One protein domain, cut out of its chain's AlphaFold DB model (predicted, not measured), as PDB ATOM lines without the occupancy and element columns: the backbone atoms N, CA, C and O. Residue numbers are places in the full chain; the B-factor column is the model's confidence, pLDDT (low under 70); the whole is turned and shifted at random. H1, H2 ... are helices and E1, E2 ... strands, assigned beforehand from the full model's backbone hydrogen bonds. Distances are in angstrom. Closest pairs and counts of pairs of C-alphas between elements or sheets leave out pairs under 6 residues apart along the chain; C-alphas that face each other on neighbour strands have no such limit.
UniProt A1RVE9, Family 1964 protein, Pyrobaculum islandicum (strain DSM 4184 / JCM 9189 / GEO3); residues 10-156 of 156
ATOM      1  N   PRO A  10    -150.627 193.272   8.811       43.94
ATOM      2  CA  PRO A  10    -150.832 194.493   9.592       43.94
ATOM      3  C   PRO A  10    -149.771 195.572   9.336       43.94
ATOM      4  O   PRO A  10    -150.106 196.740   9.186       43.94
ATOM      5  N   ILE A  11    -148.507 195.179   9.147       39.75
ATOM      6  CA  ILE A  11    -147.391 196.087   8.831       39.75
ATOM      7  C   ILE A  11    -147.635 196.896   7.543       39.75
ATOM      8  O   ILE A  11    -147.280 198.073   7.470       39.75
ATOM      9  N   ARG A  12    -148.298 196.317   6.528       37.34
ATOM     10  CA  ARG A  12    -148.562 196.988   5.237       37.34
ATOM     11  C   ARG A  12    -149.556 198.150   5.345       37.34
ATOM     12  O   ARG A  12    -149.677 198.925   4.404       37.34
ATOM     13  N   THR A  13    -150.248 198.289   6.475       45.44
ATOM     14  CA  THR A  13    -151.274 199.315   6.722       45.44
ATOM     15  C   THR A  13    -150.836 200.418   7.705       45.44
ATOM     16  O   THR A  13    -151.622 201.302   8.057       45.44
ATOM     17  N   TRP A  14    -149.580 200.410   8.159       44.44
ATOM     18  CA  TRP A  14    -149.139 201.290   9.248       44.44
ATOM     19  C   TRP A  14    -148.672 202.694   8.825       44.44
ATOM     20  O   TRP A  14    -148.990 203.653   9.529       44.44
ATOM     21  N   SER A  15    -148.003 202.865   7.681       35.09
ATOM     22  CA  SER A  15    -147.449 204.173   7.276       35.09
ATOM     23  C   SER A  15    -148.419 205.040   6.454       35.09
ATOM     24  O   SER A  15    -148.509 206.243   6.684       35.09
ATOM     25  N   GLY A  16    -149.214 204.452   5.553       40.09
ATOM     26  CA  GLY A  16    -150.044 205.211   4.598       40.09
ATOM     27  C   GLY A  16    -151.444 205.649   5.062       40.09
ATOM     28  O   GLY A  16    -152.107 206.397   4.351       40.09
ATOM     29  N   ILE A  17    -151.935 205.199   6.225       46.97
ATOM     30  CA  ILE A  17    -153.374 205.301   6.572       46.97
ATOM     31  C   ILE A  17    -153.677 206.390   7.613       46.97
ATOM     32  O   ILE A  17    -154.816 206.532   8.036       46.97
ATOM     33  N   TRP A  18    -152.716 207.223   8.020       43.09
ATOM     34  CA  TRP A  18    -153.010 208.306   8.975       43.09
ATOM     35  C   TRP A  18    -154.167 209.215   8.523       43.09
ATOM     36  O   TRP A  18    -155.010 209.575   9.342       43.09
ATOM     37  N   ARG A  19    -154.273 209.500   7.217       44.03
ATOM     38  CA  ARG A  19    -155.367 210.305   6.645       44.03
ATOM     39  C   ARG A  19    -156.675 209.517   6.454       44.03
ATOM     40  O   ARG A  19    -157.726 210.002   6.848       44.03
ATOM     41  N   GLY A  20    -156.610 208.277   5.959       53.31
ATOM     42  CA  GLY A  20    -157.800 207.440   5.711       53.31
ATOM     43  C   GLY A  20    -158.449 206.824   6.964       53.31
ATOM     44  O   GLY A  20    -159.572 206.330   6.901       53.31
ATOM     45  N   ARG A  21    -157.771 206.844   8.123       66.94
ATOM     46  CA  ARG A  21    -158.290 206.293   9.394       66.94
ATOM     47  C   ARG A  21    -159.457 207.093   9.956       66.94
ATOM     48  O   ARG A  21    -160.401 206.493  10.462       66.94
ATOM     49  N   ARG A  22    -159.380 208.426   9.886       71.88
ATOM     50  CA  ARG A  22    -160.440 209.305  10.394       71.88
ATOM     51  C   ARG A  22    -161.681 209.220   9.513       71.88
ATOM     52  O   ARG A  22    -162.758 209.022  10.040       71.88
ATOM     53  N   GLU A  23    -161.508 209.205   8.194       76.38
ATOM     54  CA  GLU A  23    -162.613 209.017   7.244       76.38
ATOM     55  C   GLU A  23    -163.342 207.679   7.457       76.38
ATOM     56  O   GLU A  23    -164.569 207.642   7.465       76.38
ATOM     57  N   LEU A  24    -162.606 206.579   7.687       75.50
ATOM     58  CA  LEU A  24    -163.216 205.284   8.007       75.50
ATOM     59  C   LEU A  24    -163.952 205.311   9.353       75.50
ATOM     60  O   LEU A  24    -165.042 204.754   9.462       75.50
ATOM     61  N   TYR A  25    -163.362 205.933  10.374       81.62
ATOM     62  CA  TYR A  25    -164.005 206.097  11.676       81.62
ATOM     63  C   TYR A  25    -165.300 206.911  11.555       81.62
ATOM     64  O   TYR A  25    -166.349 206.450  11.997       81.62
ATOM     65  N   ASP A  26    -165.240 208.062  10.886       83.88
ATOM     66  CA  ASP A  26    -166.375 208.960  10.685       83.88
ATOM     67  C   ASP A  26    -167.485 208.263   9.876       83.88
ATOM     68  O   ASP A  26    -168.662 208.358  10.219       83.88
ATOM     69  N   ALA A  27    -167.125 207.482   8.850       84.25
ATOM     70  CA  ALA A  27    -168.078 206.708   8.052       84.25
ATOM     71  C   ALA A  27    -168.721 205.541   8.824       84.25
ATOM     72  O   ALA A  27    -169.876 205.192   8.575       84.25
ATOM     73  N   LEU A  28    -167.983 204.906   9.740       84.31
ATOM     74  CA  LEU A  28    -168.508 203.834  10.589       84.31
ATOM     75  C   LEU A  28    -169.360 204.364  11.745       84.31
ATOM     76  O   LEU A  28    -170.214 203.618  12.227       84.31
ATOM     77  N   ASN A  29    -169.108 205.604  12.175       87.50
ATOM     78  CA  ASN A  29    -169.724 206.274  13.319       87.50
ATOM     79  C   ASN A  29    -169.880 205.344  14.544       87.50
ATOM     80  O   ASN A  29    -171.005 205.073  14.984       87.50
ATOM     81  N   PRO A  30    -168.778 204.755  15.048       89.00
ATOM     82  CA  PRO A  30    -168.842 203.856  16.190       89.00
ATOM     83  C   PRO A  30    -169.207 204.619  17.478       89.00
ATOM     84  O   PRO A  30    -168.928 205.808  17.597       89.00
ATOM     85  N   PRO A  31    -169.784 203.937  18.483       92.81
ATOM     86  CA  PRO A  31    -170.110 204.530  19.780       92.81
ATOM     87  C   PRO A  31    -168.887 204.724  20.697       92.81
ATOM     88  O   PRO A  31    -169.032 205.277  21.781       92.81
ATOM     89  N   ILE A  32    -167.709 204.242  20.291       91.19
ATOM     90  CA  ILE A  32    -166.433 204.436  20.992       91.19
ATOM     91  C   ILE A  32    -165.630 205.530  20.298       91.19
ATOM     92  O   ILE A  32    -165.753 205.693  19.087       91.19
ATOM     93  N   ASP A  33    -164.789 206.242  21.043       91.62
ATOM     94  CA  ASP A  33    -163.958 207.300  20.479       91.62
ATOM     95  C   ASP A  33    -162.843 206.752  19.563       91.62
ATOM     96  O   ASP A  33    -162.468 205.572  19.591       91.62
ATOM     97  N   PHE A  34    -162.301 207.640  18.727       87.19
ATOM     98  CA  PHE A  34    -161.262 207.297  17.760       87.19
ATOM     99  C   PHE A  34    -159.985 206.770  18.419       87.19
ATOM    100  O   PHE A  34    -159.364 205.855  17.877       87.19
ATOM    101  N   GLU A  35    -159.582 207.332  19.561       88.38
ATOM    102  CA  GLU A  35    -158.361 206.920  20.246       88.38
ATOM    103  C   GLU A  35    -158.516 205.501  20.793       88.38
ATOM    104  O   GLU A  35    -157.645 204.665  20.558       88.38
ATOM    105  N   THR A  36    -159.650 205.184  21.419       90.88
ATOM    106  CA  THR A  36    -159.959 203.828  21.892       90.88
ATOM    107  C   THR A  36    -159.959 202.819  20.744       90.88
ATOM    108  O   THR A  36    -159.308 201.771  20.837       90.88
ATOM    109  N   LEU A  37    -160.619 203.130  19.622       89.81
ATOM    110  CA  LEU A  37    -160.598 202.253  18.444       89.81
ATOM    111  C   LEU A  37    -159.168 202.063  17.916       89.81
ATOM    112  O   LEU A  37    -158.769 200.946  17.571       89.81
ATOM    113  N   TRP A  38    -158.393 203.146  17.855       86.69
ATOM    114  CA  TRP A  38    -157.023 203.130  17.357       86.69
ATOM    115  C   TRP A  38    -156.096 202.310  18.256       86.69
ATOM    116  O   TRP A  38    -155.391 201.430  17.761       86.69
ATOM    117  N   ARG A  39    -156.154 202.528  19.571       89.19
ATOM    118  CA  ARG A  39    -155.378 201.784  20.570       89.19
ATOM    119  C   ARG A  39    -155.727 200.307  20.593       89.19
ATOM    120  O   ARG A  39    -154.852 199.506  20.871       89.19
ATOM    121  N   THR A  40    -156.962 199.951  20.246       90.25
ATOM    122  CA  THR A  40    -157.402 198.552  20.185       90.25
ATOM    123  C   THR A  40    -156.966 197.881  18.880       90.25
ATOM    124  O   THR A  40    -156.423 196.776  18.876       90.25
ATOM    125  N   CYS A  41    -157.183 198.534  17.737       88.69
ATOM    126  CA  CYS A  41    -157.045 197.880  16.438       88.69
ATOM    127  C   CYS A  41    -155.768 198.212  15.673       88.69
ATOM    128  O   CYS A  41    -155.427 197.464  14.757       88.69
ATOM    129  N   GLY A  42    -155.076 199.312  15.978       83.12
ATOM    130  CA  GLY A  42    -153.865 199.736  15.261       83.12
ATOM    131  C   GLY A  42    -154.060 199.822  13.741       83.12
ATOM    132  O   GLY A  42    -153.135 199.571  12.974       83.12
ATOM    133  N   GLY A  43    -155.293 200.088  13.289       77.38
ATOM    134  CA  GLY A  43    -155.656 200.155  11.871       77.38
ATOM    135  C   GLY A  43    -155.974 198.821  11.203       77.38
ATOM    136  O   GLY A  43    -156.186 198.803   9.995       77.38
ATOM    137  N   ASN A  44    -156.043 197.721  11.954       81.88
ATOM    138  CA  ASN A  44    -156.437 196.412  11.444       81.88
ATOM    139  C   ASN A  44    -157.952 196.371  11.129       81.88
ATOM    140  O   ASN A  44    -158.762 196.351  12.061       81.88
ATOM    141  N   PRO A  45    -158.377 196.282   9.849       80.81
ATOM    142  CA  PRO A  45    -159.799 196.296   9.491       80.81
ATOM    143  C   PRO A  45    -160.572 195.087  10.027       80.81
ATOM    144  O   PRO A  45    -161.762 195.195  10.325       80.81
ATOM    145  N   ARG A  46    -159.904 193.933  10.187       83.94
ATOM    146  CA  ARG A  46    -160.518 192.742  10.791       83.94
ATOM    147  C   ARG A  46    -160.882 193.013  12.248       83.94
ATOM    148  O   ARG A  46    -161.991 192.679  12.647       83.94
ATOM    149  N   CYS A  47    -159.991 193.660  13.002       89.19
ATOM    150  CA  CYS A  47    -160.263 194.054  14.385       89.19
ATOM    151  C   CYS A  47    -161.484 194.978  14.478       89.19
ATOM    152  O   CYS A  47    -162.377 194.716  15.274       89.19
ATOM    153  N   VAL A  48    -161.591 195.984  13.602       89.44
ATOM    154  CA  VAL A  48    -162.757 196.886  13.571       89.44
ATOM    155  C   VAL A  48    -164.054 196.117  13.284       89.44
ATOM    156  O   VAL A  48    -165.072 196.323  13.945       89.44
ATOM    157  N   GLY A  49    -164.019 195.195  12.318       88.38
ATOM    158  CA  GLY A  49    -165.163 194.340  11.998       88.38
ATOM    159  C   GLY A  49    -165.564 193.407  13.143       88.38
ATOM    160  O   GLY A  49    -166.754 193.158  13.333       88.38
ATOM    161  N   ASP A  50    -164.600 192.908  13.912       90.88
ATOM    162  CA  ASP A  50    -164.858 192.049  15.067       90.88
ATOM    163  C   ASP A  50    -165.378 192.846  16.268       90.88
ATOM    164  O   ASP A  50    -166.382 192.444  16.850       90.88
ATOM    165  N   LEU A  51    -164.819 194.026  16.555       92.44
ATOM    166  CA  LEU A  51    -165.369 194.949  17.553       92.44
ATOM    167  C   LEU A  51    -166.831 195.273  17.260       92.44
ATOM    168  O   LEU A  51    -167.666 195.214  18.159       92.44
ATOM    169  N   LYS A  52    -167.183 195.536  15.996       91.50
ATOM    170  CA  LYS A  52    -168.581 195.758  15.606       91.50
ATOM    171  C   LYS A  52    -169.477 194.557  15.947       91.50
ATOM    172  O   LYS A  52    -170.600 194.760  16.407       91.50
ATOM    173  N   LYS A  53    -169.006 193.315  15.763       92.25
ATOM    174  CA  LYS A  53    -169.752 192.096  16.156       92.25
ATOM    175  C   LYS A  53    -169.890 191.982  17.673       92.25
ATOM    176  O   LYS A  53    -170.958 191.606  18.154       92.25
ATOM    177  N   SER A  54    -168.863 192.384  18.413       93.62
ATOM    178  CA  SER A  54    -168.882 192.487  19.875       93.62
ATOM    179  C   SER A  54    -169.599 193.754  20.368       93.62
ATOM    180  O   SER A  54    -169.509 194.087  21.541       93.62
ATOM    181  N   ARG A  55    -170.358 194.450  19.503       93.75
ATOM    182  CA  ARG A  55    -171.107 195.682  19.817       93.75
ATOM    183  C   ARG A  55    -170.235 196.793  20.407       93.75
ATOM    184  O   ARG A  55    -170.708 197.581  21.218       93.75
ATOM    185  N   TRP A  56    -168.990 196.864  19.945       94.44
ATOM    186  CA  TRP A  56    -167.967 197.821  20.368       94.44
ATOM    187  C   TRP A  56    -167.512 197.661  21.823       94.44
ATOM    188  O   TRP A  56    -166.857 198.547  22.361       94.44
ATOM    189  N   ASP A  57    -167.811 196.517  22.438       95.19
ATOM    190  CA  ASP A  57    -167.294 196.138  23.748       95.19
ATOM    191  C   ASP A  57    -165.872 195.576  23.598       95.19
ATOM    192  O   ASP A  57    -165.662 194.473  23.079       95.19
ATOM    193  N   VAL A  58    -164.889 196.375  24.020       94.25
ATOM    194  CA  VAL A  58    -163.461 196.030  23.953       94.25
ATOM    195  C   VAL A  58    -163.135 194.861  24.878       94.25
ATOM    196  O   VAL A  58    -162.379 193.973  24.491       94.25
ATOM    197  N   GLU A  59    -163.723 194.817  26.072       94.69
ATOM    198  CA  GLU A  59    -163.472 193.746  27.039       94.69
ATOM    199  C   GLU A  59    -163.977 192.412  26.507       94.69
ATOM    200  O   GLU A  59    -163.230 191.429  26.484       94.69
ATOM    201  N   LYS A  60    -165.204 192.399  25.984       95.00
ATOM    202  CA  LYS A  60    -165.768 191.223  25.326       95.00
ATOM    203  C   LYS A  60    -164.929 190.790  24.127       95.00
ATOM    204  O   LYS A  60    -164.646 189.608  23.971       95.00
ATOM    205  N   TYR A  61    -164.495 191.734  23.293       95.25
ATOM    206  CA  TYR A  61    -163.639 191.423  22.150       95.25
ATOM    207  C   TYR A  61    -162.306 190.783  22.567       95.25
ATOM    208  O   TYR A  61    -161.855 189.833  21.928       95.25
ATOM    209  N   LEU A  62    -161.683 191.264  23.647       95.38
ATOM    210  CA  LEU A  62    -160.450 190.682  24.180       95.38
ATOM    211  C   LEU A  62    -160.674 189.265  24.724       95.38
ATOM    212  O   LEU A  62    -159.833 188.401  24.496       95.38
ATOM    213  N   GLN A  63    -161.806 189.005  25.383       94.06
ATOM    214  CA  GLN A  63    -162.181 187.655  25.825       94.06
ATOM    215  C   GLN A  63    -162.381 186.711  24.631       94.06
ATOM    216  O   GLN A  63    -161.773 185.643  24.585       94.06
ATOM    217  N   ASP A  64    -163.134 187.145  23.616       93.31
ATOM    218  CA  ASP A  64    -163.355 186.376  22.384       93.31
ATOM    219  C   ASP A  64    -162.024 186.075  21.657       93.31
ATOM    220  O   ASP A  64    -161.858 185.024  21.028       93.31
ATOM    221  N   LEU A  65    -161.052 186.995  21.727       94.06
ATOM    222  CA  LEU A  65    -159.718 186.810  21.152       94.06
ATOM    223  C   LEU A  65    -158.916 185.709  21.846       94.06
ATOM    224  O   LEU A  65    -158.200 184.987  21.150       94.06
ATOM    225  N   VAL A  66    -159.020 185.571  23.171       94.56
ATOM    226  CA  VAL A  66    -158.284 184.542  23.928       94.56
ATOM    227  C   VAL A  66    -158.620 183.150  23.407       94.56
ATOM    228  O   VAL A  66    -157.712 182.376  23.086       94.56
ATOM    229  N   GLU A  67    -159.910 182.874  23.228       91.31
ATOM    230  CA  GLU A  67    -160.391 181.600  22.698       91.31
ATOM    231  C   GLU A  67    -160.048 181.447  21.213       91.31
ATOM    232  O   GLU A  67    -159.431 180.465  20.799       91.31
ATOM    233  N   ARG A  68    -160.401 182.443  20.392       92.19
ATOM    234  CA  ARG A  68    -160.274 182.354  18.930       92.19
ATOM    235  C   ARG A  68    -158.830 182.227  18.455       92.19
ATOM    236  O   ARG A  68    -158.572 181.592  17.433       92.19
ATOM    237  N   GLU A  69    -157.901 182.881  19.142       92.44
ATOM    238  CA  GLU A  69    -156.490 182.924  18.761       92.44
ATOM    239  C   GLU A  69    -155.646 181.869  19.501       92.44
ATOM    240  O   GLU A  69    -154.417 181.888  19.368       92.44
ATOM    241  N   ASN A  70    -156.279 180.940  20.234       94.44
ATOM    242  CA  ASN A  70    -155.637 179.889  21.035       94.44
ATOM    243  C   ASN A  70    -154.592 180.439  22.021       94.44
ATOM    244  O   ASN A  70    -153.506 179.873  22.184       94.44
ATOM    245  N   ILE A  71    -154.896 181.570  22.664       95.88
ATOM    246  CA  ILE A  71    -153.952 182.248  23.559       95.88
ATOM    247  C   ILE A  71    -153.665 181.383  24.789       95.88
ATOM    248  O   ILE A  71    -152.501 181.213  25.146       95.88
ATOM    249  N   ASP A  72    -154.685 180.760  25.380       95.50
ATOM    250  CA  ASP A  72    -154.514 179.904  26.561       95.50
ATOM    251  C   ASP A  72    -153.591 178.709  26.304       95.50
ATOM    252  O   ASP A  72    -152.809 178.310  27.170       95.50
ATOM    253  N   GLU A  73    -153.680 178.107  25.117       96.12
ATOM    254  CA  GLU A  73    -152.820 176.985  24.745       96.12
ATOM    255  C   GLU A  73    -151.366 177.443  24.606       96.12
ATOM    256  O   GLU A  73    -150.462 176.825  25.176       96.12
ATOM    257  N   MET A  74    -151.153 178.576  23.935       96.56
ATOM    258  CA  MET A  74    -149.839 179.191  23.786       96.56
ATOM    259  C   MET A  74    -149.225 179.559  25.142       96.56
ATOM    260  O   MET A  74    -148.050 179.277  25.374       96.56
ATOM    261  N   VAL A  75    -149.999 180.147  26.059       96.50
ATOM    262  CA  VAL A  75    -149.531 180.486  27.414       96.50
ATOM    263  C   VAL A  75    -149.130 179.224  28.183       96.50
ATOM    264  O   VAL A  75    -148.056 179.179  28.790       96.50
ATOM    265  N   LYS A  76    -149.934 178.157  28.107       96.94
ATOM    266  CA  LYS A  76    -149.602 176.860  28.725       96.94
ATOM    267  C   LYS A  76    -148.331 176.253  28.128       96.94
ATOM    268  O   LYS A  76    -147.524 175.684  28.864       96.94
ATOM    269  N   GLU A  77    -148.128 176.355  26.817       97.56
ATOM    270  CA  GLU A  77    -146.906 175.884  26.158       97.56
ATOM    271  C   GLU A  77    -145.686 176.726  26.559       97.56
ATOM    272  O   GLU A  77    -144.639 176.162  26.877       97.56
ATOM    273  N   ALA A  78    -145.829 178.050  26.667       96.94
ATOM    274  CA  ALA A  78    -144.776 178.938  27.161       96.94
ATOM    275  C   ALA A  78    -144.340 178.576  28.590       96.94
ATOM    276  O   ALA A  78    -143.142 178.548  28.888       96.94
ATOM    277  N   ALA A  79    -145.299 178.252  29.465       96.62
ATOM    278  CA  ALA A  79    -145.025 177.792  30.824       96.62
ATOM    279  C   ALA A  79    -144.252 176.461  30.832       96.62
ATOM    280  O   ALA A  79    -143.233 176.351  31.512       96.62
ATOM    281  N   LYS A  80    -144.670 175.480  30.021       97.06
ATOM    282  CA  LYS A  80    -143.971 174.185  29.879       97.06
ATOM    283  C   LYS A  80    -142.544 174.335  29.344       97.06
ATOM    284  O   LYS A  80    -141.665 173.571  29.726       97.06
ATOM    285  N   LEU A  81    -142.314 175.312  28.469       96.19
ATOM    286  CA  LEU A  81    -140.997 175.621  27.905       96.19
ATOM    287  C   LEU A  81    -140.098 176.437  28.852       96.19
ATOM    288  O   LEU A  81    -138.941 176.685  28.509       96.19
ATOM    289  N   GLY A  82    -140.612 176.863  30.013       96.12
ATOM    290  CA  GLY A  82    -139.882 177.685  30.980       96.12
ATOM    291  C   GLY A  82    -139.687 179.140  30.546       96.12
ATOM    292  O   GLY A  82    -138.857 179.837  31.116       96.12
ATOM    293  N   VAL A  83    -140.436 179.625  29.549       97.25
ATOM    294  CA  VAL A  83    -140.247 180.968  28.965       97.25
ATOM    295  C   VAL A  83    -141.325 181.977  29.371       97.25
ATOM    296  O   VAL A  83    -141.342 183.087  28.850       97.25
ATOM    297  N   ALA A  84    -142.208 181.643  30.317       95.25
ATOM    298  CA  ALA A  84    -143.318 182.512  30.732       95.25
ATOM    299  C   ALA A  84    -142.866 183.906  31.217       95.25
ATOM    300  O   ALA A  84    -143.475 184.911  30.861       95.25
ATOM    301  N   GLY A  85    -141.765 183.996  31.972       95.69
ATOM    302  CA  GLY A  85    -141.218 185.286  32.413       95.69
ATOM    303  C   GLY A  85    -140.683 186.137  31.256       95.69
ATOM    304  O   GLY A  85    -140.881 187.350  31.223       95.69
ATOM    305  N   LEU A  86    -140.049 185.505  30.262       96.81
ATOM    306  CA  LEU A  86    -139.647 186.191  29.034       96.81
ATOM    307  C   LEU A  86    -140.870 186.613  28.213       96.81
ATOM    308  O   LEU A  86    -140.863 187.692  27.630       96.81
ATOM    309  N   PHE A  87    -141.926 185.800  28.217       97.00
ATOM    310  CA  PHE A  87    -143.151 186.095  27.496       97.00
ATOM    311  C   PHE A  87    -143.846 187.354  28.032       97.00
ATOM    312  O   PHE A  87    -144.225 188.219  27.248       97.00
ATOM    313  N   LYS A  88    -143.903 187.531  29.359       96.50
ATOM    314  CA  LYS A  88    -144.404 188.775  29.976       96.50
ATOM    315  C   LYS A  88    -143.626 190.005  29.503       96.50
ATOM    316  O   LYS A  88    -144.228 190.990  29.098       96.50
ATOM    317  N   ARG A  89    -142.294 189.910  29.431       96.25
ATOM    318  CA  ARG A  89    -141.461 190.999  28.888       96.25
ATOM    319  C   ARG A  89    -141.718 191.262  27.401       96.25
ATOM    320  O   ARG A  89    -141.654 192.408  26.988       96.25
ATOM    321  N   ALA A  90    -142.034 190.235  26.610       95.44
ATOM    322  CA  ALA A  90    -142.355 190.392  25.186       95.44
ATOM    323  C   ALA A  90    -143.699 191.098  24.935       95.44
ATOM    324  O   ALA A  90    -143.896 191.722  23.893       95.44
ATOM    325  N   VAL A  91    -144.634 190.994  25.881       95.56
ATOM    326  CA  VAL A  91    -145.890 191.756  25.858       95.56
ATOM    327  C   VAL A  91    -145.632 193.244  26.102       95.56
ATOM    328  O   VAL A  91    -146.272 194.074  25.464       95.56
ATOM    329  N   GLU A  92    -144.690 193.582  26.983       92.88
ATOM    330  CA  GLU A  92    -144.281 194.969  27.241       92.88
ATOM    331  C   GLU A  92    -143.460 195.548  26.079       92.88
ATOM    332  O   GLU A  92    -143.720 196.662  25.626       92.88
ATOM    333  N   ASP A  93    -142.490 194.778  25.585       93.75
ATOM    334  CA  ASP A  93    -141.610 195.153  24.484       93.75
ATOM    335  C   ASP A  93    -141.288 193.930  23.604       93.75
ATOM    336  O   ASP A  93    -140.542 193.041  24.032       93.75
ATOM    337  N   PRO A  94    -141.806 193.854  22.364       93.81
ATOM    338  CA  PRO A  94    -141.550 192.716  21.486       93.81
ATOM    339  C   PRO A  94    -140.074 192.593  21.065       93.81
ATOM    340  O   PRO A  94    -139.659 191.501  20.675       93.81
ATOM    341  N   ASP A  95    -139.246 193.636  21.208       94.00
ATOM    342  CA  ASP A  95    -137.819 193.586  20.847       94.00
ATOM    343  C   ASP A  95    -136.980 192.706  21.784       94.00
ATOM    344  O   ASP A  95    -135.807 192.433  21.523       94.00
ATOM    345  N   VAL A  96    -137.561 192.171  22.863       94.75
ATOM    346  CA  VAL A  96    -136.897 191.099  23.621       94.75
ATOM    347  C   VAL A  96    -136.612 189.862  22.765       94.75
ATOM    348  O   VAL A  96    -135.747 189.074  23.145       94.75
ATOM    349  N   LEU A  97    -137.324 189.692  21.644       94.12
ATOM    350  CA  LEU A  97    -137.144 188.597  20.691       94.12
ATOM    351  C   LEU A  97    -135.879 188.740  19.834       94.12
ATOM    352  O   LEU A  97    -135.353 187.726  19.389       94.12
ATOM    353  N   ASP A  98    -135.349 189.955  19.682       93.75
ATOM    354  CA  ASP A  98    -134.100 190.218  18.948       93.75
ATOM    355  C   ASP A  98    -132.847 189.832  19.764       93.75
ATOM    356  O   ASP A  98    -131.736 189.682  19.254       93.75
ATOM    357  N   LYS A  99    -133.010 189.622  21.076       93.44
ATOM    358  CA  LYS A  99    -131.890 189.332  21.977       93.44
ATOM    359  C   LYS A  99    -131.352 187.908  21.776       93.44
ATOM    360  O   LYS A  99    -132.116 186.954  21.613       93.44
ATOM    361  N   PRO A 100    -130.031 187.691  21.900       92.12
ATOM    362  CA  PRO A 100    -129.476 186.347  21.843       92.12
ATOM    363  C   PRO A 100    -129.902 185.523  23.069       92.12
ATOM    364  O   PRO A 100    -129.841 185.985  24.206       92.12
ATOM    365  N   GLY A 101    -130.280 184.260  22.857       95.62
ATOM    366  CA  GLY A 101    -130.562 183.333  23.957       95.62
ATOM    367  C   GLY A 101    -131.340 182.092  23.529       95.62
ATOM    368  O   GLY A 101    -132.150 182.133  22.606       95.62
ATOM    369  N   ALA A 102    -131.110 180.963  24.204       95.31
ATOM    370  CA  ALA A 102    -131.858 179.733  23.927       95.31
ATOM    371  C   ALA A 102    -133.348 179.876  24.284       95.31
ATOM    372  O   ALA A 102    -134.202 179.407  23.537       95.31
ATOM    373  N   GLU A 103    -133.653 180.552  25.393       95.94
ATOM    374  CA  GLU A 103    -135.024 180.856  25.819       95.94
ATOM    375  C   GLU A 103    -135.714 181.832  24.863       95.94
ATOM    376  O   GLU A 103    -136.865 181.606  24.501       95.94
ATOM    377  N   VAL A 104    -134.985 182.844  24.375       96.62
ATOM    378  CA  VAL A 104    -135.494 183.794  23.375       96.62
ATOM    379  C   VAL A 104    -135.897 183.073  22.099       96.62
ATOM    380  O   VAL A 104    -137.044 183.178  21.679       96.62
ATOM    381  N   ARG A 105    -135.022 182.217  21.558       96.00
ATOM    382  CA  ARG A 105    -135.338 181.408  20.370       96.00
ATOM    383  C   ARG A 105    -136.517 180.454  20.576       96.00
ATOM    384  O   ARG A 105    -137.222 180.144  19.621       96.00
ATOM    385  N   ARG A 106    -136.722 179.930  21.791       97.31
ATOM    386  CA  ARG A 106    -137.894 179.087  22.102       97.31
ATOM    387  C   ARG A 106    -139.174 179.914  22.087       97.31
ATOM    388  O   ARG A 106    -140.147 179.479  21.478       97.31
ATOM    389  N   LEU A 107    -139.159 181.083  22.727       97.50
ATOM    390  CA  LEU A 107    -140.303 181.985  22.741       97.50
ATOM    391  C   LEU A 107    -140.629 182.486  21.334       97.50
ATOM    392  O   LEU A 107    -141.775 182.409  20.917       97.50
ATOM    393  N   GLU A 108    -139.630 182.927  20.579       96.31
ATOM    394  CA  GLU A 108    -139.799 183.386  19.202       96.31
ATOM    395  C   GLU A 108    -140.471 182.311  18.332       96.31
ATOM    396  O   GLU A 108    -141.502 182.559  17.706       96.31
ATOM    397  N   LYS A 109    -139.956 181.073  18.360       96.31
ATOM    398  CA  LYS A 109    -140.559 179.945  17.632       96.31
ATOM    399  C   LYS A 109    -141.995 179.668  18.067       96.31
ATOM    400  O   LYS A 109    -142.825 179.345  17.219       96.31
ATOM    401  N   LEU A 110    -142.292 179.787  19.360       97.12
ATOM    402  CA  LEU A 110    -143.646 179.636  19.883       97.12
ATOM    403  C   LEU A 110    -144.574 180.734  19.339       97.12
ATOM    404  O   LEU A 110    -145.650 180.432  18.829       97.12
ATOM    405  N   LEU A 111    -144.152 181.997  19.376       95.88
ATOM    406  CA  LEU A 111    -144.957 183.117  18.882       95.88
ATOM    407  C   LEU A 111    -145.173 183.054  17.367       95.88
ATOM    408  O   LEU A 111    -146.265 183.386  16.899       95.88
ATOM    409  N   TYR A 112    -144.193 182.560  16.606       94.31
ATOM    410  CA  TYR A 112    -144.363 182.273  15.181       94.31
ATOM    411  C   TYR A 112    -145.285 181.083  14.917       94.31
ATOM    412  O   TYR A 112    -146.135 181.172  14.031       94.31
ATOM    413  N   LYS A 113    -145.186 179.999  15.698       95.38
ATOM    414  CA  LYS A 113    -146.100 178.843  15.613       95.38
ATOM    415  C   LYS A 113    -147.559 179.281  15.754       95.38
ATOM    416  O   LYS A 113    -148.414 178.808  15.010       95.38
ATOM    417  N   TYR A 114    -147.828 180.211  16.669       94.00
ATOM    418  CA  TYR A 114    -149.160 180.782  16.881       94.00
ATOM    419  C   TYR A 114    -149.453 182.025  16.027       94.00
ATOM    420  O   TYR A 114    -150.548 182.580  16.141       94.00
ATOM    421  N   ASN A 115    -148.523 182.452  15.165       91.62
ATOM    422  CA  ASN A 115    -148.665 183.598  14.261       91.62
ATOM    423  C   ASN A 115    -149.087 184.893  14.988       91.62
ATOM    424  O   ASN A 115    -150.093 185.516  14.640       91.62
ATOM    425  N   LYS A 116    -148.371 185.237  16.066       91.75
ATOM    426  CA  LYS A 116    -148.703 186.368  16.956       91.75
ATOM    427  C   LYS A 116    -147.853 187.612  16.729       91.75
ATOM    428  O   LYS A 116    -148.327 188.726  16.969       91.75
ATOM    429  N   VAL A 117    -146.626 187.419  16.259       91.44
ATOM    430  CA  VAL A 117    -145.639 188.478  16.041       91.44
ATOM    431  C   VAL A 117    -145.106 188.443  14.616       91.44
ATOM    432  O   VAL A 117    -145.162 187.417  13.937       91.44
ATOM    433  N   LEU A 118    -144.580 189.580  14.184       88.94
ATOM    434  CA  LEU A 118    -143.933 189.775  12.895       88.94
ATOM    435  C   LEU A 118    -142.582 190.435  13.132       88.94
ATOM    436  O   LEU A 118    -142.478 191.352  13.947       88.94
ATOM    437  N   GLU A 119    -141.587 190.021  12.361       88.38
ATOM    438  CA  GLU A 119    -140.344 190.769  12.221       88.38
ATOM    439  C   GLU A 119    -140.582 191.998  11.327       88.38
ATOM    440  O   GLU A 119    -141.169 191.917  10.240       88.38
ATOM    441  N   LEU A 120    -140.150 193.160  11.805       83.12
ATOM    442  CA  LEU A 120    -140.231 194.438  11.115       83.12
ATOM    443  C   LEU A 120    -139.065 194.571  10.139       83.12
ATOM    444  O   LEU A 120    -137.949 194.968  10.490       83.12
ATOM    445  N   THR A 121    -139.358 194.303   8.875       71.81
ATOM    446  CA  THR A 121    -138.479 194.604   7.742       71.81
ATOM    447  C   THR A 121    -138.896 195.912   7.069       71.81
ATOM    448  O   THR A 121    -139.956 196.472   7.366       71.81
ATOM    449  N   GLU A 122    -138.045 196.449   6.189       62.19
ATOM    450  CA  GLU A 122    -138.433 197.605   5.379       62.19
ATOM    451  C   GLU A 122    -139.716 197.298   4.605       62.19
ATOM    452  O   GLU A 122    -139.844 196.271   3.933       62.19
ATOM    453  N   THR A 123    -140.693 198.195   4.714       60.19
ATOM    454  CA  THR A 123    -141.920 198.049   3.943       60.19
ATOM    455  C   THR A 123    -141.651 198.320   2.465       60.19
ATOM    456  O   THR A 123    -140.748 199.059   2.088       60.19
ATOM    457  N   ILE A 124    -142.511 197.770   1.609       49.12
ATOM    458  CA  ILE A 124    -142.471 197.959   0.146       49.12
ATOM    459  C   ILE A 124    -142.620 199.447  -0.238       49.12
ATOM    460  O   ILE A 124    -142.246 199.850  -1.332       49.12
ATOM    461  N   ALA A 125    -143.179 200.261   0.663       52.00
ATOM    462  CA  ALA A 125    -143.372 201.700   0.498       52.00
ATOM    463  C   ALA A 125    -142.193 202.547   1.024       52.00
ATOM    464  O   ALA A 125    -142.281 203.771   1.003       52.00
ATOM    465  N   GLY A 126    -141.108 201.912   1.481       48.28
ATOM    466  CA  GLY A 126    -139.971 202.573   2.115       48.28
ATOM    467  C   GLY A 126    -140.233 202.868   3.593       48.28
ATOM    468  O   GLY A 126    -141.217 203.510   3.959       48.28
ATOM    469  N   GLY A 127    -139.335 202.393   4.458       60.88
ATOM    470  CA  GLY A 127    -139.358 202.646   5.901       60.88
ATOM    471  C   GLY A 127    -140.038 201.559   6.737       60.88
ATOM    472  O   GLY A 127    -140.844 200.764   6.242       60.88
ATOM    473  N   LYS A 128    -139.682 201.529   8.025       68.06
ATOM    474  CA  LYS A 128    -140.305 200.713   9.076       68.06
ATOM    475  C   LYS A 128    -141.360 201.547   9.818       68.06
ATOM    476  O   LYS A 128    -141.197 202.768   9.900       68.06
ATOM    477  N   PRO A 129    -142.439 200.942  10.349       72.31
ATOM    478  CA  PRO A 129    -143.314 201.662  11.269       72.31
ATOM    479  C   PRO A 129    -142.488 202.204  12.450       72.31
ATOM    480  O   PRO A 129    -141.562 201.520  12.894       72.31
ATOM    481  N   PRO A 130    -142.772 203.425  12.936       79.75
ATOM    482  CA  PRO A 130    -142.078 203.952  14.101       79.75
ATOM    483  C   PRO A 130    -142.371 203.073  15.319       79.75
ATOM    484  O   PRO A 130    -143.487 202.566  15.462       79.75
ATOM    485  N   ARG A 131    -141.374 202.931  16.199       84.88
ATOM    486  CA  ARG A 131    -141.521 202.252  17.487       84.88
ATOM    487  C   ARG A 131    -142.673 202.894  18.264       84.88
ATOM    488  O   ARG A 131    -142.657 204.096  18.527       84.88
ATOM    489  N   ASP A 132    -143.648 202.080  18.644       86.88
ATOM    490  CA  ASP A 132    -144.789 202.460  19.472       86.88
ATOM    491  C   ASP A 132    -145.143 201.292  20.413       86.88
ATOM    492  O   ASP A 132    -145.946 200.413  20.069       86.88
ATOM    493  N   PRO A 133    -144.550 201.258  21.621       86.00
ATOM    494  CA  PRO A 133    -144.796 200.187  22.584       86.00
ATOM    495  C   PRO A 133    -146.258 200.116  23.043       86.00
ATOM    496  O   PRO A 133    -146.762 199.033  23.349       86.00
ATOM    497  N   ALA A 134    -146.985 201.242  23.039       86.19
ATOM    498  CA  ALA A 134    -148.395 201.253  23.422       86.19
ATOM    499  C   ALA A 134    -149.230 200.393  22.463       86.19
ATOM    500  O   ALA A 134    -150.134 199.678  22.899       86.19
ATOM    501  N   LEU A 135    -148.867 200.375  21.182       87.56
ATOM    502  CA  LEU A 135    -149.497 199.550  20.152       87.56
ATOM    503  C   LEU A 135    -148.820 198.180  19.955       87.56
ATOM    504  O   LEU A 135    -149.288 197.378  19.146       87.56
ATOM    505  N   GLY A 136    -147.753 197.889  20.704       89.88
ATOM    506  CA  GLY A 136    -146.992 196.645  20.585       89.88
ATOM    507  C   GLY A 136    -146.048 196.617  19.384       89.88
ATOM    508  O   GLY A 136    -145.833 195.549  18.813       89.88
ATOM    509  N   VAL A 137    -145.514 197.772  18.982       89.75
ATOM    510  CA  VAL A 137    -144.543 197.911  17.889       89.75
ATOM    511  C   VAL A 137    -143.180 198.289  18.458       89.75
ATOM    512  O   VAL A 137    -143.009 199.372  19.016       89.75
ATOM    513  N   GLY A 138    -142.217 197.385  18.320       90.62
ATOM    514  CA  GLY A 138    -140.806 197.606  18.612       90.62
ATOM    515  C   GLY A 138    -140.043 198.166  17.407       90.62
ATOM    516  O   GLY A 138    -140.625 198.685  16.454       90.62
ATOM    517  N   GLU A 139    -138.724 198.057  17.451       88.75
ATOM    518  CA  GLU A 139    -137.790 198.395  16.370       88.75
ATOM    519  C   GLU A 139    -137.605 197.239  15.381       88.75
ATOM    520  O   GLU A 139    -137.460 197.453  14.167       88.75
ATOM    521  N   HIS A 140    -137.631 196.010  15.897       89.69
ATOM    522  CA  HIS A 140    -137.359 194.781  15.155       89.69
ATOM    523  C   HIS A 140    -138.557 193.847  15.122       89.69
ATOM    524  O   HIS A 140    -138.725 193.132  14.141       89.69
ATOM    525  N   TYR A 141    -139.420 193.880  16.136       92.00
ATOM    526  CA  TYR A 141    -140.610 193.035  16.186       92.00
ATOM    527  C   TYR A 141    -141.867 193.847  16.463       92.00
ATOM    528  O   TYR A 141    -141.844 194.891  17.107       92.00
ATOM    529  N   ALA A 142    -143.003 193.339  16.001       91.50
ATOM    530  CA  ALA A 142    -144.307 193.870  16.349       91.50
ATOM    531  C   ALA A 142    -145.309 192.749  16.589       91.50
ATOM    532  O   ALA A 142    -145.297 191.712  15.921       91.50
ATOM    533  N   TRP A 143    -146.238 192.998  17.500       93.12
ATOM    534  CA  TRP A 143    -147.474 192.237  17.581       93.12
ATOM    535  C   TRP A 143    -148.312 192.466  16.321       93.12
ATOM    536  O   TRP A 143    -148.310 193.554  15.747       93.12
ATOM    537  N   HIS A 144    -149.065 191.453  15.883       88.31
ATOM    538  CA  HIS A 144    -149.906 191.600  14.690       88.31
ATOM    539  C   HIS A 144    -150.907 192.762  14.815       88.31
ATOM    540  O   HIS A 144    -151.177 193.449  13.837       88.31
ATOM    541  N   TRP A 145    -151.491 192.982  15.990       88.94
ATOM    542  CA  TRP A 145    -152.267 194.186  16.287       88.94
ATOM    543  C   TRP A 145    -152.347 194.394  17.808       88.94
ATOM    544  O   TRP A 145    -152.143 193.432  18.555       88.94
ATOM    545  N   PRO A 146    -152.680 195.609  18.280       92.25
ATOM    546  CA  PRO A 146    -152.623 195.944  19.704       92.25
ATOM    547  C   PRO A 146    -153.509 195.063  20.597       92.25
ATOM    548  O   PRO A 146    -153.026 194.504  21.574       92.25
ATOM    549  N   ALA A 147    -154.771 194.827  20.224       93.44
ATOM    550  CA  ALA A 147    -155.664 193.989  21.029       93.44
ATOM    551  C   ALA A 147    -155.175 192.541  21.196       93.44
ATOM    552  O   ALA A 147    -155.533 191.885  22.166       93.44
ATOM    553  N   LEU A 148    -154.358 192.019  20.273       92.06
ATOM    554  CA  LEU A 148    -153.761 190.695  20.444       92.06
ATOM    555  C   LEU A 148    -152.750 190.696  21.590       92.06
ATOM    556  O   LEU A 148    -152.781 189.796  22.421       92.06
ATOM    557  N   LYS A 149    -151.892 191.722  21.647       94.19
ATOM    558  CA  LYS A 149    -150.959 191.948  22.755       94.19
ATOM    559  C   LYS A 149    -151.723 192.050  24.076       94.19
ATOM    560  O   LYS A 149    -151.373 191.366  25.030       94.19
ATOM    561  N   ASP A 150    -152.796 192.839  24.110       95.12
ATOM    562  CA  ASP A 150    -153.595 193.039  25.324       95.12
ATOM    563  C   ASP A 150    -154.338 191.761  25.753       95.12
ATOM    564  O   ASP A 150    -154.411 191.452  26.942       95.12
ATOM    565  N   ALA A 151    -154.841 190.971  24.802       95.31
ATOM    566  CA  ALA A 151    -155.468 189.682  25.090       95.31
ATOM    567  C   ALA A 151    -154.451 188.671  25.646       95.31
ATOM    568  O   ALA A 151    -154.751 187.955  26.599       95.31
ATOM    569  N   VAL A 152    -153.226 188.650  25.108       95.25
ATOM    570  CA  VAL A 152    -152.131 187.843  25.666       95.25
ATOM    571  C   VAL A 152    -151.750 188.322  27.065       95.25
ATOM    572  O   VAL A 152    -151.575 187.492  27.952       95.25
ATOM    573  N   ALA A 153    -151.666 189.635  27.287       94.44
ATOM    574  CA  ALA A 153    -151.369 190.211  28.597       94.44
ATOM    575  C   ALA A 153    -152.369 189.752  29.667       94.44
ATOM    576  O   ALA A 153    -151.971 189.443  30.785       94.44
ATOM    577  N   LYS A 154    -153.658 189.672  29.315       92.94
ATOM    578  CA  LYS A 154    -154.724 189.202  30.215       92.94
ATOM    579  C   LYS A 154    -154.654 187.707  30.528       92.94
ATOM    580  O   LYS A 154    -155.143 187.296  31.574       92.94
ATOM    581  N   ALA A 155    -154.088 186.908  29.629       93.19
ATOM    582  CA  ALA A 155    -154.004 185.458  29.777       93.19
ATOM    583  C   ALA A 155    -152.724 184.975  30.497       93.19
ATOM    584  O   ALA A 155    -152.626 183.791  30.818       93.19
ATOM    585  N   LEU A 156    -151.742 185.858  30.724       90.12
ATOM    586  CA  LEU A 156    -150.413 185.569  31.300       90.12
ATOM    587  C   LEU A 156    -150.303 185.813  32.812       90.12
ATOM    588  O   LEU A 156    -149.483 185.119  33.468       90.12
TER     589      LEU A 156
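What this domain is: This is residues 10 to 156 of the 156 residues of the protein "Family 1964 protein" of Pyrobaculum islandicum (strain DSM 4184 / JCM 9189 / GEO3) (UniProt A1RVE9). The model is a flat slab of short, mostly crossed helices in two groups, with the last helix, H10, between them. H3, H4 and H5 make one group, with H2 beyond H3 at the rim; H6, H7, H8 and H9 make the other, with the small antiparallel hairpin E1 and E2 beside H8, and the long link between the two strands loops outward round Ile 124. The printed part has 147 residues, with nine named helices, then two strands, then H10; the class is mostly helix. It is compact, with a radius of gyration of the C-alphas of 15.5 A, and spans 48 by 36 by 20 A.

Where its parts are: Find C-alpha 10 at (-150.832, 194.493, 9.592), where H1, residues 10 to 13, begins. Then come H2, 20 to 28, 12.3 A long; H3, 34 to 41, 10.4 A; H4, 45 to 53, 12.7 A; and H5, 58 to 68, 14.9 A. Next are H6, 71 to 80, 14.3 A; H7, 84 to 92, 13.0 A; H8, 94 to 98; and H9, 102 to 113, 16.5 A, starting at C-alpha 102 (-131.858, 179.733, 23.927). E1 is 117 to 119 and E2 141 to 143. H10, 146 to 155, runs 14.6 A to C-alpha 155 at (-154.004, 185.458, 29.777).

How they stand to each other: Start at H10, a hub with H7, each touching four helices. H10 touches H5, about perpendicular at 73 degrees, with C-alphas 62 and 151 closest at 5.2 A. It touches H3 at C-alphas 40 and 147, 5.0 A; H6 at 71 and 152, 6.2 A; and H7 at 91 and 149, 5.9 A, at a shallow tilt of 31 degrees, opposite ways. H4 touches H3, with C-alphas 41 and 47 closest at 5.4 A. H2 and H3 are close but not clearly touching, at 6.8 A between C-alphas 25 and 34. H9 touches H8 with residues 104 to 108 alone, C-alphas 97 and 104 being closest at 5.7 A. In the hairpin of E1 and E2, N 118 and O 142 are 2.8 A apart, within hydrogen-bond range. H1 touches no helix. Every O i to N i+4 pair is within hydrogen-bond range in H2, H3, H4, H6, H7, H9 and H10; H5 has 6 of 7, H8 0 of 1 but 2 of 2 O i to N i+3 pairs, and H1 is too short for an i+4 pair.

The domain as a whole: The farthest C-alphas, of Ala 27 and Ala 102, are 47.9 A apart. The printed part has no cut and ends at the chain's last residue, 156. The link E1 to E2, 21 residues, is long. Mean pLDDT of the printed part is 85.9; residues 10 to 21 and 122 to 128 are under 70.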